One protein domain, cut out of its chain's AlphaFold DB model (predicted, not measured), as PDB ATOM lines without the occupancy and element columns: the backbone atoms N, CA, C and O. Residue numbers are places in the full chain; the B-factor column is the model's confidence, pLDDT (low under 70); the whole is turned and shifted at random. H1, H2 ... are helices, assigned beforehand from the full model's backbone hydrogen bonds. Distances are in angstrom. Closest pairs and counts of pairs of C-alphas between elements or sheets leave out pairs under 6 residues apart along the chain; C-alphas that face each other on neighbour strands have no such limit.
ATOM      1  N   GLU A   2     -22.282   1.703 -16.080       91.44
ATOM      2  CA  GLU A   2     -23.338   2.204 -16.980       91.44
ATOM      3  C   GLU A   2     -22.826   3.081 -18.143       91.44
ATOM      4  O   GLU A   2     -23.191   2.859 -19.294       91.44
ATOM      5  N   LYS A   3     -21.883   4.000 -17.875       90.44
ATOM      6  CA  LYS A   3     -21.208   4.799 -18.917       90.44
ATOM      7  C   LYS A   3     -20.497   3.928 -19.965       90.44
ATOM      8  O   LYS A   3     -20.659   4.157 -21.155       90.44
ATOM      9  N   PHE A   4     -19.771   2.905 -19.511       91.88
ATOM     10  CA  PHE A   4     -19.066   1.962 -20.383       91.88
ATOM     11  C   PHE A   4     -20.040   1.155 -21.256       91.88
ATOM     12  O   PHE A   4     -19.823   1.023 -22.454       91.88
ATOM     13  N   LEU A   5     -21.148   0.670 -20.685       94.88
ATOM     14  CA  LEU A   5     -22.176  -0.052 -21.446       94.88
ATOM     15  C   LEU A   5     -22.854   0.842 -22.494       94.88
ATOM     16  O   LEU A   5     -23.158   0.376 -23.590       94.88
ATOM     17  N   LYS A   6     -23.056   2.129 -22.189       93.69
ATOM     18  CA  LYS A   6     -23.603   3.105 -23.140       93.69
ATOM     19  C   LYS A   6     -22.639   3.385 -24.294       93.69
ATOM     20  O   LYS A   6     -23.069   3.406 -25.444       93.69
ATOM     21  N   GLU A   7     -21.355   3.569 -23.999       94.31
ATOM     22  CA  GLU A   7     -20.312   3.751 -25.017       94.31
ATOM     23  C   GLU A   7     -20.175   2.505 -25.902       94.31
ATOM     24  O   GLU A   7     -20.158   2.625 -27.126       94.31
ATOM     25  N   LEU A   8     -20.186   1.307 -25.306       91.44
ATOM     26  CA  LEU A   8     -20.141   0.043 -26.040       91.44
ATOM     27  C   LEU A   8     -21.367  -0.140 -26.948       91.44
ATOM     28  O   LEU A   8     -21.215  -0.495 -28.110       91.44
ATOM     29  N   SER A   9     -22.571   0.140 -26.442       92.75
ATOM     30  CA  SER A   9     -23.812   0.097 -27.229       92.75
ATOM     31  C   SER A   9     -23.763   1.059 -28.419       92.75
ATOM     32  O   SER A   9     -24.058   0.671 -29.546       92.75
ATOM     33  N   SER A  10     -23.309   2.295 -28.190       91.06
ATOM     34  CA  SER A  10     -23.161   3.292 -29.253       91.06
ATOM     35  C   SER A  10     -22.187   2.832 -30.335       91.06
ATOM     36  O   SER A  10     -22.473   2.989 -31.518       91.06
ATOM     37  N   LEU A  11     -21.056   2.246 -29.933       90.31
ATOM     38  CA  LEU A  11     -20.047   1.734 -30.854       90.31
ATOM     39  C   LEU A  11     -20.593   0.568 -31.692       90.31
ATOM     40  O   LEU A  11     -20.437   0.550 -32.910       90.31
ATOM     41  N   VAL A  12     -21.274  -0.386 -31.052       91.50
ATOM     42  CA  VAL A  12     -21.894  -1.532 -31.735       91.50
ATOM     43  C   VAL A  12     -22.955  -1.066 -32.732       91.50
ATOM     44  O   VAL A  12     -22.959  -1.534 -33.871       91.50
ATOM     45  N   ASN A  13     -23.814  -0.120 -32.347       89.75
ATOM     46  CA  ASN A  13     -24.843   0.420 -33.235       89.75
ATOM     47  C   ASN A  13     -24.228   1.126 -34.445       89.75
ATOM     48  O   ASN A  13     -24.608   0.828 -35.573       89.75
ATOM     49  N   GLN A  14     -23.216   1.971 -34.230       83.94
ATOM     50  CA  GLN A  14     -22.525   2.673 -35.311       83.94
ATOM     51  C   GLN A  14     -21.922   1.704 -36.339       83.94
ATOM     52  O   GLN A  14     -22.060   1.904 -37.545       83.94
ATOM     53  N   HIS A  15     -21.264   0.633 -35.885       80.62
ATOM     54  CA  HIS A  15     -20.709  -0.369 -36.796       80.62
ATOM     55  C   HIS A  15     -21.790  -1.204 -37.493       80.62
ATOM     56  O   HIS A  15     -21.604  -1.594 -38.645       80.62
ATOM     57  N   THR A  16     -22.922  -1.451 -36.829       83.19
ATOM     58  CA  THR A  16     -24.062  -2.171 -37.415       83.19
ATOM     59  C   THR A  16     -24.717  -1.354 -38.528       83.19
ATOM     60  O   THR A  16     -24.944  -1.880 -39.615       83.19
ATOM     61  N   GLU A  17     -24.944  -0.059 -38.304       81.31
ATOM     62  CA  GLU A  17     -25.485   0.863 -39.312       81.31
ATOM     63  C   GLU A  17     -24.552   0.989 -40.520       81.31
ATOM     64  O   GLU A  17     -25.002   0.905 -41.663       81.31
ATOM     65  N   ALA A  18     -23.242   1.119 -40.285       79.19
ATOM     66  CA  ALA A  18     -22.256   1.175 -41.361       79.19
ATOM     67  C   ALA A  18     -22.248  -0.113 -42.206       79.19
ATOM     68  O   ALA A  18     -22.188  -0.049 -43.436       79.19
ATOM     69  N   ALA A  19     -22.350  -1.280 -41.562       81.50
ATOM     70  CA  ALA A  19     -22.431  -2.564 -42.253       81.50
ATOM     71  C   ALA A  19     -23.735  -2.709 -43.056       81.50
ATOM     72  O   ALA A  19     -23.701  -3.182 -44.194       81.50
ATOM     73  N   GLU A  20     -24.873  -2.273 -42.506       84.19
ATOM     74  CA  GLU A  20     -26.154  -2.277 -43.217       84.19
ATOM     75  C   GLU A  20     -26.112  -1.351 -44.436       84.19
ATOM     76  O   GLU A  20     -26.511  -1.753 -45.531       84.19
ATOM     77  N   GLN A  21     -25.598  -0.131 -44.271       83.00
ATOM     78  CA  GLN A  21     -25.466   0.830 -45.359       83.00
ATOM     79  C   GLN A  21     -24.576   0.273 -46.471       83.00
ATOM     80  O   GLN A  21     -24.956   0.324 -47.639       83.00
ATOM     81  N   PHE A  22     -23.432  -0.313 -46.117       84.12
ATOM     82  CA  PHE A  22     -22.540  -0.945 -47.081       84.12
ATOM     83  C   PHE A  22     -23.238  -2.073 -47.846       84.12
ATOM     84  O   PHE A  22     -23.230  -2.095 -49.078       84.12
ATOM     85  N   PHE A  23     -23.913  -2.974 -47.130       86.31
ATOM     86  CA  PHE A  23     -24.631  -4.087 -47.741       86.31
ATOM     87  C   PHE A  23     -25.754  -3.610 -48.671       86.31
ATOM     88  O   PHE A  23     -25.901  -4.122 -49.783       86.31
ATOM     89  N   ARG A  24     -26.519  -2.588 -48.268       86.62
ATOM     90  CA  ARG A  24     -27.535  -1.955 -49.121       86.62
ATOM     91  C   ARG A  24     -26.919  -1.367 -50.387       86.62
ATOM     92  O   ARG A  24     -27.447  -1.609 -51.470       86.62
ATOM     93  N   SER A  25     -25.795  -0.661 -50.287       87.56
ATOM     94  CA  SER A  25     -25.094  -0.104 -51.451       87.56
ATOM     95  C   SER A  25     -24.577  -1.183 -52.409       87.56
ATOM     96  O   SER A  25     -24.562  -0.969 -53.613       87.56
ATOM     97  N   CYS A  26     -24.209  -2.368 -51.920       88.06
ATOM     98  CA  CYS A  26     -23.775  -3.472 -52.787       88.06
ATOM     99  C   CYS A  26     -24.944  -4.173 -53.501       88.06
ATOM    100  O   CYS A  26     -24.758  -4.801 -54.539       88.06
ATOM    101  N   THR A  27     -26.148  -4.118 -52.927       88.44
ATOM    102  CA  THR A  27     -27.297  -4.943 -53.349       88.44
ATOM    103  C   THR A  27     -28.410  -4.164 -54.048       88.44
ATOM    104  O   THR A  27     -29.323  -4.770 -54.610       88.44
ATOM    105  N   SER A  28     -28.358  -2.832 -54.038       88.94
ATOM    106  CA  SER A  28     -29.370  -1.959 -54.642       88.94
ATOM    107  C   SER A  28     -28.832  -1.218 -55.863       88.94
ATOM    108  O   SER A  28     -27.651  -0.881 -55.915       88.94
ATOM    109  N   ASN A  29     -29.708  -0.915 -56.827       87.25
ATOM    110  CA  ASN A  29     -29.334  -0.068 -57.965       87.25
ATOM    111  C   ASN A  29     -28.965   1.344 -57.482       87.25
ATOM    112  O   ASN A  29     -29.545   1.830 -56.509       87.25
ATOM    113  N   VAL A  30     -28.046   2.003 -58.189       89.19
ATOM    114  CA  VAL A  30     -27.698   3.406 -57.929       89.19
ATOM    115  C   VAL A  30     -28.884   4.305 -58.273       89.19
ATOM    116  O   VAL A  30     -29.494   4.172 -59.337       89.19
ATOM    117  N   SER A  31     -29.213   5.220 -57.367       86.31
ATOM    118  CA  SER A  31     -30.355   6.127 -57.474       86.31
ATOM    119  C   SER A  31     -29.910   7.579 -57.661       86.31
ATOM    120  O   SER A  31     -30.091   8.413 -56.772       86.31
ATOM    121  N   GLY A  32     -29.376   7.894 -58.840       83.62
ATOM    122  CA  GLY A  32     -28.973   9.255 -59.193       83.62
ATOM    123  C   GLY A  32     -27.524   9.584 -58.829       83.62
ATOM    124  O   GLY A  32     -26.830   8.812 -58.168       83.62
ATOM    125  N   ASP A  33     -27.086  10.773 -59.238       82.81
ATOM    126  CA  ASP A  33     -25.681  11.189 -59.135       82.81
ATOM    127  C   ASP A  33     -25.209  11.350 -57.682       82.81
ATOM    128  O   ASP A  33     -24.054  11.080 -57.369       82.81
ATOM    129  N   GLU A  34     -26.098  11.734 -56.760       87.31
ATOM    130  CA  GLU A  34     -25.744  11.847 -55.339       87.31
ATOM    131  C   GLU A  34     -25.442  10.474 -54.709       87.31
ATOM    132  O   GLU A  34     -24.517  10.349 -53.907       87.31
ATOM    133  N   ASP A  35     -26.197   9.431 -55.074       89.19
ATOM    134  CA  ASP A  35     -25.923   8.053 -54.638       89.19
ATOM    135  C   ASP A  35     -24.632   7.530 -55.286       89.19
ATOM    136  O   ASP A  35     -23.797   6.934 -54.606       89.19
ATOM    137  N   LEU A  36     -24.409   7.836 -56.570       88.38
ATOM    138  CA  LEU A  36     -23.172   7.497 -57.278       88.38
ATOM    139  C   LEU A  36     -21.934   8.056 -56.560       88.38
ATOM    140  O   LEU A  36     -21.004   7.304 -56.267       88.38
ATOM    141  N   ILE A  37     -21.948   9.348 -56.217       88.31
ATOM    142  CA  ILE A  37     -20.845  10.009 -55.502       88.31
ATOM    143  C   ILE A  37     -20.597   9.329 -54.151       88.31
ATOM    144  O   ILE A  37     -19.461   8.985 -53.832       88.31
ATOM    145  N   LYS A  38     -21.656   9.057 -53.377       89.81
ATOM    146  CA  LYS A  38     -21.537   8.379 -52.073       89.81
ATOM    147  C   LYS A  38     -20.909   6.990 -52.191       89.81
ATOM    148  O   LYS A  38     -20.140   6.589 -51.318       89.81
ATOM    149  N   ARG A  39     -21.232   6.239 -53.246       91.25
ATOM    150  CA  ARG A  39     -20.654   4.910 -53.497       91.25
ATOM    151  C   ARG A  39     -19.204   4.991 -53.962       91.25
ATOM    152  O   ARG A  39     -18.401   4.189 -53.495       91.25
ATOM    153  N   ALA A  40     -18.848   5.981 -54.779       87.69
ATOM    154  CA  ALA A  40     -17.462   6.232 -55.171       87.69
ATOM    155  C   ALA A  40     -16.576   6.571 -53.956       87.69
ATOM    156  O   ALA A  40     -15.517   5.973 -53.776       87.69
ATOM    157  N   GLU A  41     -17.047   7.439 -53.052       89.06
ATOM    158  CA  GLU A  41     -16.345   7.739 -51.792       89.06
ATOM    159  C   GLU A  41     -16.166   6.494 -50.907       89.06
ATOM    160  O   GLU A  41     -15.171   6.353 -50.193       89.06
ATOM    161  N   LEU A  42     -17.150   5.593 -50.909       86.88
ATOM    162  CA  LEU A  42     -17.095   4.348 -50.149       86.88
ATOM    163  C   LEU A  42     -16.053   3.382 -50.722       86.88
ATOM    164  O   LEU A  42     -15.337   2.743 -49.954       86.88
ATOM    165  N   MET A  43     -15.937   3.307 -52.049       85.62
ATOM    166  CA  MET A  43     -14.905   2.523 -52.730       85.62
ATOM    167  C   MET A  43     -13.503   3.046 -52.411       85.62
ATOM    168  O   MET A  43     -12.648   2.260 -52.012       85.62
ATOM    169  N   GLU A  44     -13.292   4.364 -52.466       86.00
ATOM    170  CA  GLU A  44     -12.003   4.976 -52.120       86.00
ATOM    171  C   GLU A  44     -11.592   4.648 -50.671       86.00
ATOM    172  O   GLU A  44     -10.464   4.233 -50.402       86.00
ATOM    173  N   LYS A  45     -12.534   4.752 -49.724       83.25
ATOM    174  CA  LYS A  45     -12.301   4.383 -48.316       83.25
ATOM    175  C   LYS A  45     -11.945   2.905 -48.147       83.25
ATOM    176  O   LYS A  45     -11.138   2.574 -47.277       83.25
ATOM    177  N   MET A  46     -12.535   2.016 -48.947       78.31
ATOM    178  CA  MET A  46     -12.210   0.588 -48.916       78.31
ATOM    179  C   MET A  46     -10.813   0.304 -49.460       78.31
ATOM    180  O   MET A  46     -10.085  -0.466 -48.835       78.31
ATOM    181  N   GLU A  47     -10.416   0.945 -50.559       79.50
ATOM    182  CA  GLU A  47      -9.071   0.810 -51.137       79.50
ATOM    183  C   GLU A  47      -7.976   1.283 -50.174       79.50
ATOM    184  O   GLU A  47      -6.909   0.675 -50.084       79.50
ATOM    185  N   GLN A  48      -8.253   2.333 -49.398       79.75
ATOM    186  CA  GLN A  48      -7.343   2.835 -48.364       79.75
ATOM    187  C   GLN A  48      -7.247   1.901 -47.143       79.75
ATOM    188  O   GLN A  48      -6.296   1.992 -46.361       79.75
ATOM    189  N   SER A  49      -8.203   0.985 -46.960       71.50
ATOM    190  CA  SER A  49      -8.194   0.027 -45.855       71.50
ATOM    191  C   SER A  49      -7.381  -1.223 -46.220       71.50
ATOM    192  O   SER A  49      -7.690  -1.950 -47.159       71.50
ATOM    193  N   SER A  50      -6.337  -1.539 -45.449       59.53
ATOM    194  CA  SER A  50      -5.495  -2.733 -45.682       59.53
ATOM    195  C   SER A  50      -6.142  -4.064 -45.244       59.53
ATOM    196  O   SER A  50      -5.447  -5.057 -45.032       59.53
ATOM    197  N   SER A  51      -7.466  -4.119 -45.084       63.28
ATOM    198  CA  SER A  51      -8.199  -5.274 -44.546       63.28
ATOM    199  C   SER A  51      -8.956  -6.057 -45.623       63.28
ATOM    200  O   SER A  51     -10.151  -6.317 -45.486       63.28
ATOM    201  N   ALA A  52      -8.273  -6.452 -46.699       64.75
ATOM    202  CA  ALA A  52      -8.881  -7.235 -47.772       64.75
ATOM    203  C   ALA A  52      -9.163  -8.678 -47.317       64.75
ATOM    204  O   ALA A  52      -8.297  -9.552 -47.357       64.75
ATOM    205  N   THR A  53     -10.397  -8.942 -46.886       81.25
ATOM    206  CA  THR A  53     -10.914 -10.312 -46.756       81.25
ATOM    207  C   THR A  53     -11.607 -10.726 -48.056       81.25
ATOM    208  O   THR A  53     -12.155  -9.863 -48.745       81.25
ATOM    209  N   PRO A  54     -11.669 -12.028 -48.397       82.44
ATOM    210  CA  PRO A  54     -12.398 -12.484 -49.582       82.44
ATOM    211  C   PRO A  54     -13.854 -11.995 -49.617       82.44
ATOM    212  O   PRO A  54     -14.337 -11.566 -50.659       82.44
ATOM    213  N   ALA A  55     -14.534 -11.982 -48.466       81.38
ATOM    214  CA  ALA A  55     -15.905 -11.488 -48.357       81.38
ATOM    215  C   ALA A  55     -16.023  -9.990 -48.690       81.38
ATOM    216  O   ALA A  55     -16.920  -9.600 -49.435       81.38
ATOM    217  N   LEU A  56     -15.101  -9.159 -48.190       79.06
ATOM    218  CA  LEU A  56     -15.078  -7.728 -48.505       79.06
ATOM    219  C   LEU A  56     -14.744  -7.468 -49.976       79.06
ATOM    220  O   LEU A  56     -15.359  -6.599 -50.581       79.06
ATOM    221  N   MET A  57     -13.848  -8.258 -50.576       82.31
ATOM    222  CA  MET A  57     -13.553  -8.168 -52.011       82.31
ATOM    223  C   MET A  57     -14.787  -8.477 -52.866       82.31
ATOM    224  O   MET A  57     -15.072  -7.756 -53.815       82.31
ATOM    225  N   HIS A  58     -15.557  -9.512 -52.512       85.75
ATOM    226  CA  HIS A  58     -16.801  -9.832 -53.216       85.75
ATOM    227  C   HIS A  58     -17.835  -8.709 -53.123       85.75
ATOM    228  O   HIS A  58     -18.472  -8.383 -54.122       85.75
ATOM    229  N   LEU A  59     -17.995  -8.109 -51.942       85.06
ATOM    230  CA  LEU A  59     -18.919  -6.991 -51.754       85.06
ATOM    231  C   LEU A  59     -18.436  -5.726 -52.476       85.06
ATOM    232  O   LEU A  59     -19.243  -5.042 -53.092       85.06
ATOM    233  N   SER A  60     -17.129  -5.459 -52.479       84.62
ATOM    234  CA  SER A  60     -16.533  -4.353 -53.237       84.62
ATOM    235  C   SER A  60     -16.773  -4.500 -54.742       84.62
ATOM    236  O   SER A  60     -17.224  -3.560 -55.389       84.62
ATOM    237  N   ASN A  61     -16.580  -5.704 -55.289       87.69
ATOM    238  CA  ASN A  61     -16.896  -5.980 -56.692       87.69
ATOM    239  C   ASN A  61     -18.392  -5.795 -56.980       87.69
ATOM    240  O   ASN A  61     -18.747  -5.176 -57.974       87.69
ATOM    241  N   ALA A  62     -19.276  -6.257 -56.090       89.56
ATOM    242  CA  ALA A  62     -20.713  -6.047 -56.253       89.56
ATOM    243  C   ALA A  62     -21.094  -4.555 -56.228       89.56
ATOM    244  O   ALA A  62     -21.989  -4.135 -56.961       89.56
ATOM    245  N   LEU A  63     -20.417  -3.745 -55.407       90.25
ATOM    246  CA  LEU A  63     -20.586  -2.293 -55.385       90.25
ATOM    247  C   LEU A  63     -20.130  -1.651 -56.703       90.25
ATOM    248  O   LEU A  63     -20.866  -0.828 -57.251       90.25
ATOM    249  N   LEU A  64     -18.967  -2.061 -57.220       89.44
ATOM    250  CA  LEU A  64     -18.450  -1.629 -58.521       89.44
ATOM    251  C   LEU A  64     -19.434  -1.974 -59.647       89.44
ATOM    252  O   LEU A  64     -19.767  -1.096 -60.435       89.44
ATOM    253  N   ASP A  65     -19.991  -3.187 -59.662       90.50
ATOM    254  CA  ASP A  65     -20.979  -3.605 -60.665       90.50
ATOM    255  C   ASP A  65     -22.217  -2.690 -60.677       90.50
ATOM    256  O   ASP A  65     -22.764  -2.384 -61.740       90.50
ATOM    257  N   GLN A  66     -22.689  -2.235 -59.506       90.44
ATOM    258  CA  GLN A  66     -23.818  -1.297 -59.441       90.44
ATOM    259  C   GLN A  66     -23.449   0.076 -60.005       90.44
ATOM    260  O   GLN A  66     -24.256   0.672 -60.723       90.44
ATOM    261  N   VAL A  67     -22.250   0.564 -59.679       87.44
ATOM    262  CA  VAL A  67     -21.711   1.838 -60.169       87.44
ATOM    263  C   VAL A  67     -21.554   1.802 -61.686       87.44
ATOM    264  O   VAL A  67     -22.163   2.622 -62.368       87.44
ATOM    265  N   GLU A  68     -20.855   0.803 -62.225       85.25
ATOM    266  CA  GLU A  68     -20.656   0.644 -63.668       85.25
ATOM    267  C   GLU A  68     -21.993   0.538 -64.399       85.25
ATOM    268  O   GLU A  68     -22.217   1.209 -65.403       85.25
ATOM    269  N   LYS A  69     -22.932  -0.262 -63.881       84.50
ATOM    270  CA  LYS A  69     -24.268  -0.396 -64.470       84.50
ATOM    271  C   LYS A  69     -24.992   0.945 -64.557       84.50
ATOM    272  O   LYS A  69     -25.641   1.205 -65.570       84.50
ATOM    273  N   TYR A  70     -24.903   1.776 -63.520       83.31
ATOM    274  CA  TYR A  70     -25.487   3.111 -63.545       83.31
ATOM    275  C   TYR A  70     -24.764   4.012 -64.532       83.31
ATOM    276  O   TYR A  70     -25.431   4.617 -65.353       83.31
ATOM    277  N   GLU A  71     -23.434   4.056 -64.533       76.12
ATOM    278  CA  GLU A  71     -22.670   4.876 -65.477       76.12
ATOM    279  C   GLU A  71     -22.939   4.477 -66.932       76.12
ATOM    280  O   GLU A  71     -23.195   5.340 -67.766       76.12
ATOM    281  N   TYR A  72     -23.004   3.182 -67.244       68.62
ATOM    282  CA  TYR A  72     -23.379   2.701 -68.576       68.62
ATOM    283  C   TYR A  72     -24.798   3.114 -68.986       68.62
ATOM    284  O   TYR A  72     -25.035   3.386 -70.163       68.62
ATOM    285  N   GLN A  73     -25.743   3.162 -68.045       65.50
ATOM    286  CA  GLN A  73     -27.120   3.609 -68.294       65.50
ATOM    287  C   GLN A  73     -27.258   5.138 -68.312       65.50
ATOM    288  O   GLN A  73     -28.118   5.670 -69.017       65.50
ATOM    289  N   ALA A  74     -26.428   5.833 -67.538       57.50
ATOM    290  CA  ALA A  74     -26.451   7.270 -67.318       57.50
ATOM    291  C   ALA A  74     -25.586   8.030 -68.320       57.50
ATOM    292  O   ALA A  74     -25.800   9.229 -68.473       57.50
ATOM    293  N   LEU A  75     -24.657   7.368 -69.027       56.41
ATOM    294  CA  LEU A  75     -23.935   7.954 -70.151       56.41
ATOM    295  C   LEU A  75     -24.971   8.538 -71.121       56.41
ATOM    296  O   LEU A  75     -25.701   7.785 -71.779       56.41
TER     297      LEU A  75
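What this domain is: This is residues 2 to 75 of the 138 residues of the protein "HTH cro/C1-type domain-containing protein" of Catenovulum sp. CCB-QB4 (UniProt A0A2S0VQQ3). A long helix, H1, sticks out as a straight arm with residues 2 to 21 from a small body, in which the end of H1 packs on a hairpin of two helices, H2 and H3. The last turns of H1 meet H3 with residues 23 to 27 alone, and H2 and H3 lie side by side and run opposite ways. The 74 printed residues hold three named helices, in the order H1, H2, H3, and no named strand; the class is all helix. The whole is loose, with a radius of gyration of the C-alphas of 14.8 A, and it spans 53 by 25 by 18 A, the arm making much of the length.

How they stand to each other: Begin with the longest helix, H1, residues 2 to 27, and look at its residues 23 to 27, which alone touch H3, residues 54 to 74. On H3 look at residues 59 to 66, which alone touch H1. The closest C-alphas of the two are those of Cys 26 and Leu 63, 4.3 A apart. Their lines stand at a steep tilt of 50 degrees, and they run the same way. Next find H2, residues 33 to 48, which touches H3; their closest C-alphas, those of Leu 36 and Val 67, are 6.5 A apart. H2 and H3 form a helical hairpin, with a shallow tilt of 31 degrees, opposite ways. H1 and H2 are close but not clearly touching: their closest C-alphas, those of Ser 25 and Arg 39, are 7.0 A apart. These two stand at a steep tilt of 66 degrees, opposite ways. In the backbones of H1, H2 and H3 you will find every O i to N i+4 pair within hydrogen-bond range.

Where its parts are: Find C-alpha 2 at (-23.338, 2.204, -16.980); from there H1 runs 37.3 A to C-alpha 27 at (-27.297, -4.943, -53.349). H2 runs from Asp 33 to Gln 48, 22.8 A from first to last C-alpha. H3 begins at Pro 54 and runs 30.0 A to C-alpha 74 at (-26.451, 7.270, -67.318).

The domain as a whole: Look at Glu 2 and Leu 75, whose C-alphas are the two farthest apart, at 53.5 A. Without residues 2 to 21, which stand free, the body has 54 residues and spans 32 by 17 by 16 A. The printed part has no cut, and the links H1 to H2 and H2 to H3, of 5 residues each, are tight. In the B-factor column the mean pLDDT of the printed part of this model is 84.0; residues 50 to 52 and 72 to 75 are under 70.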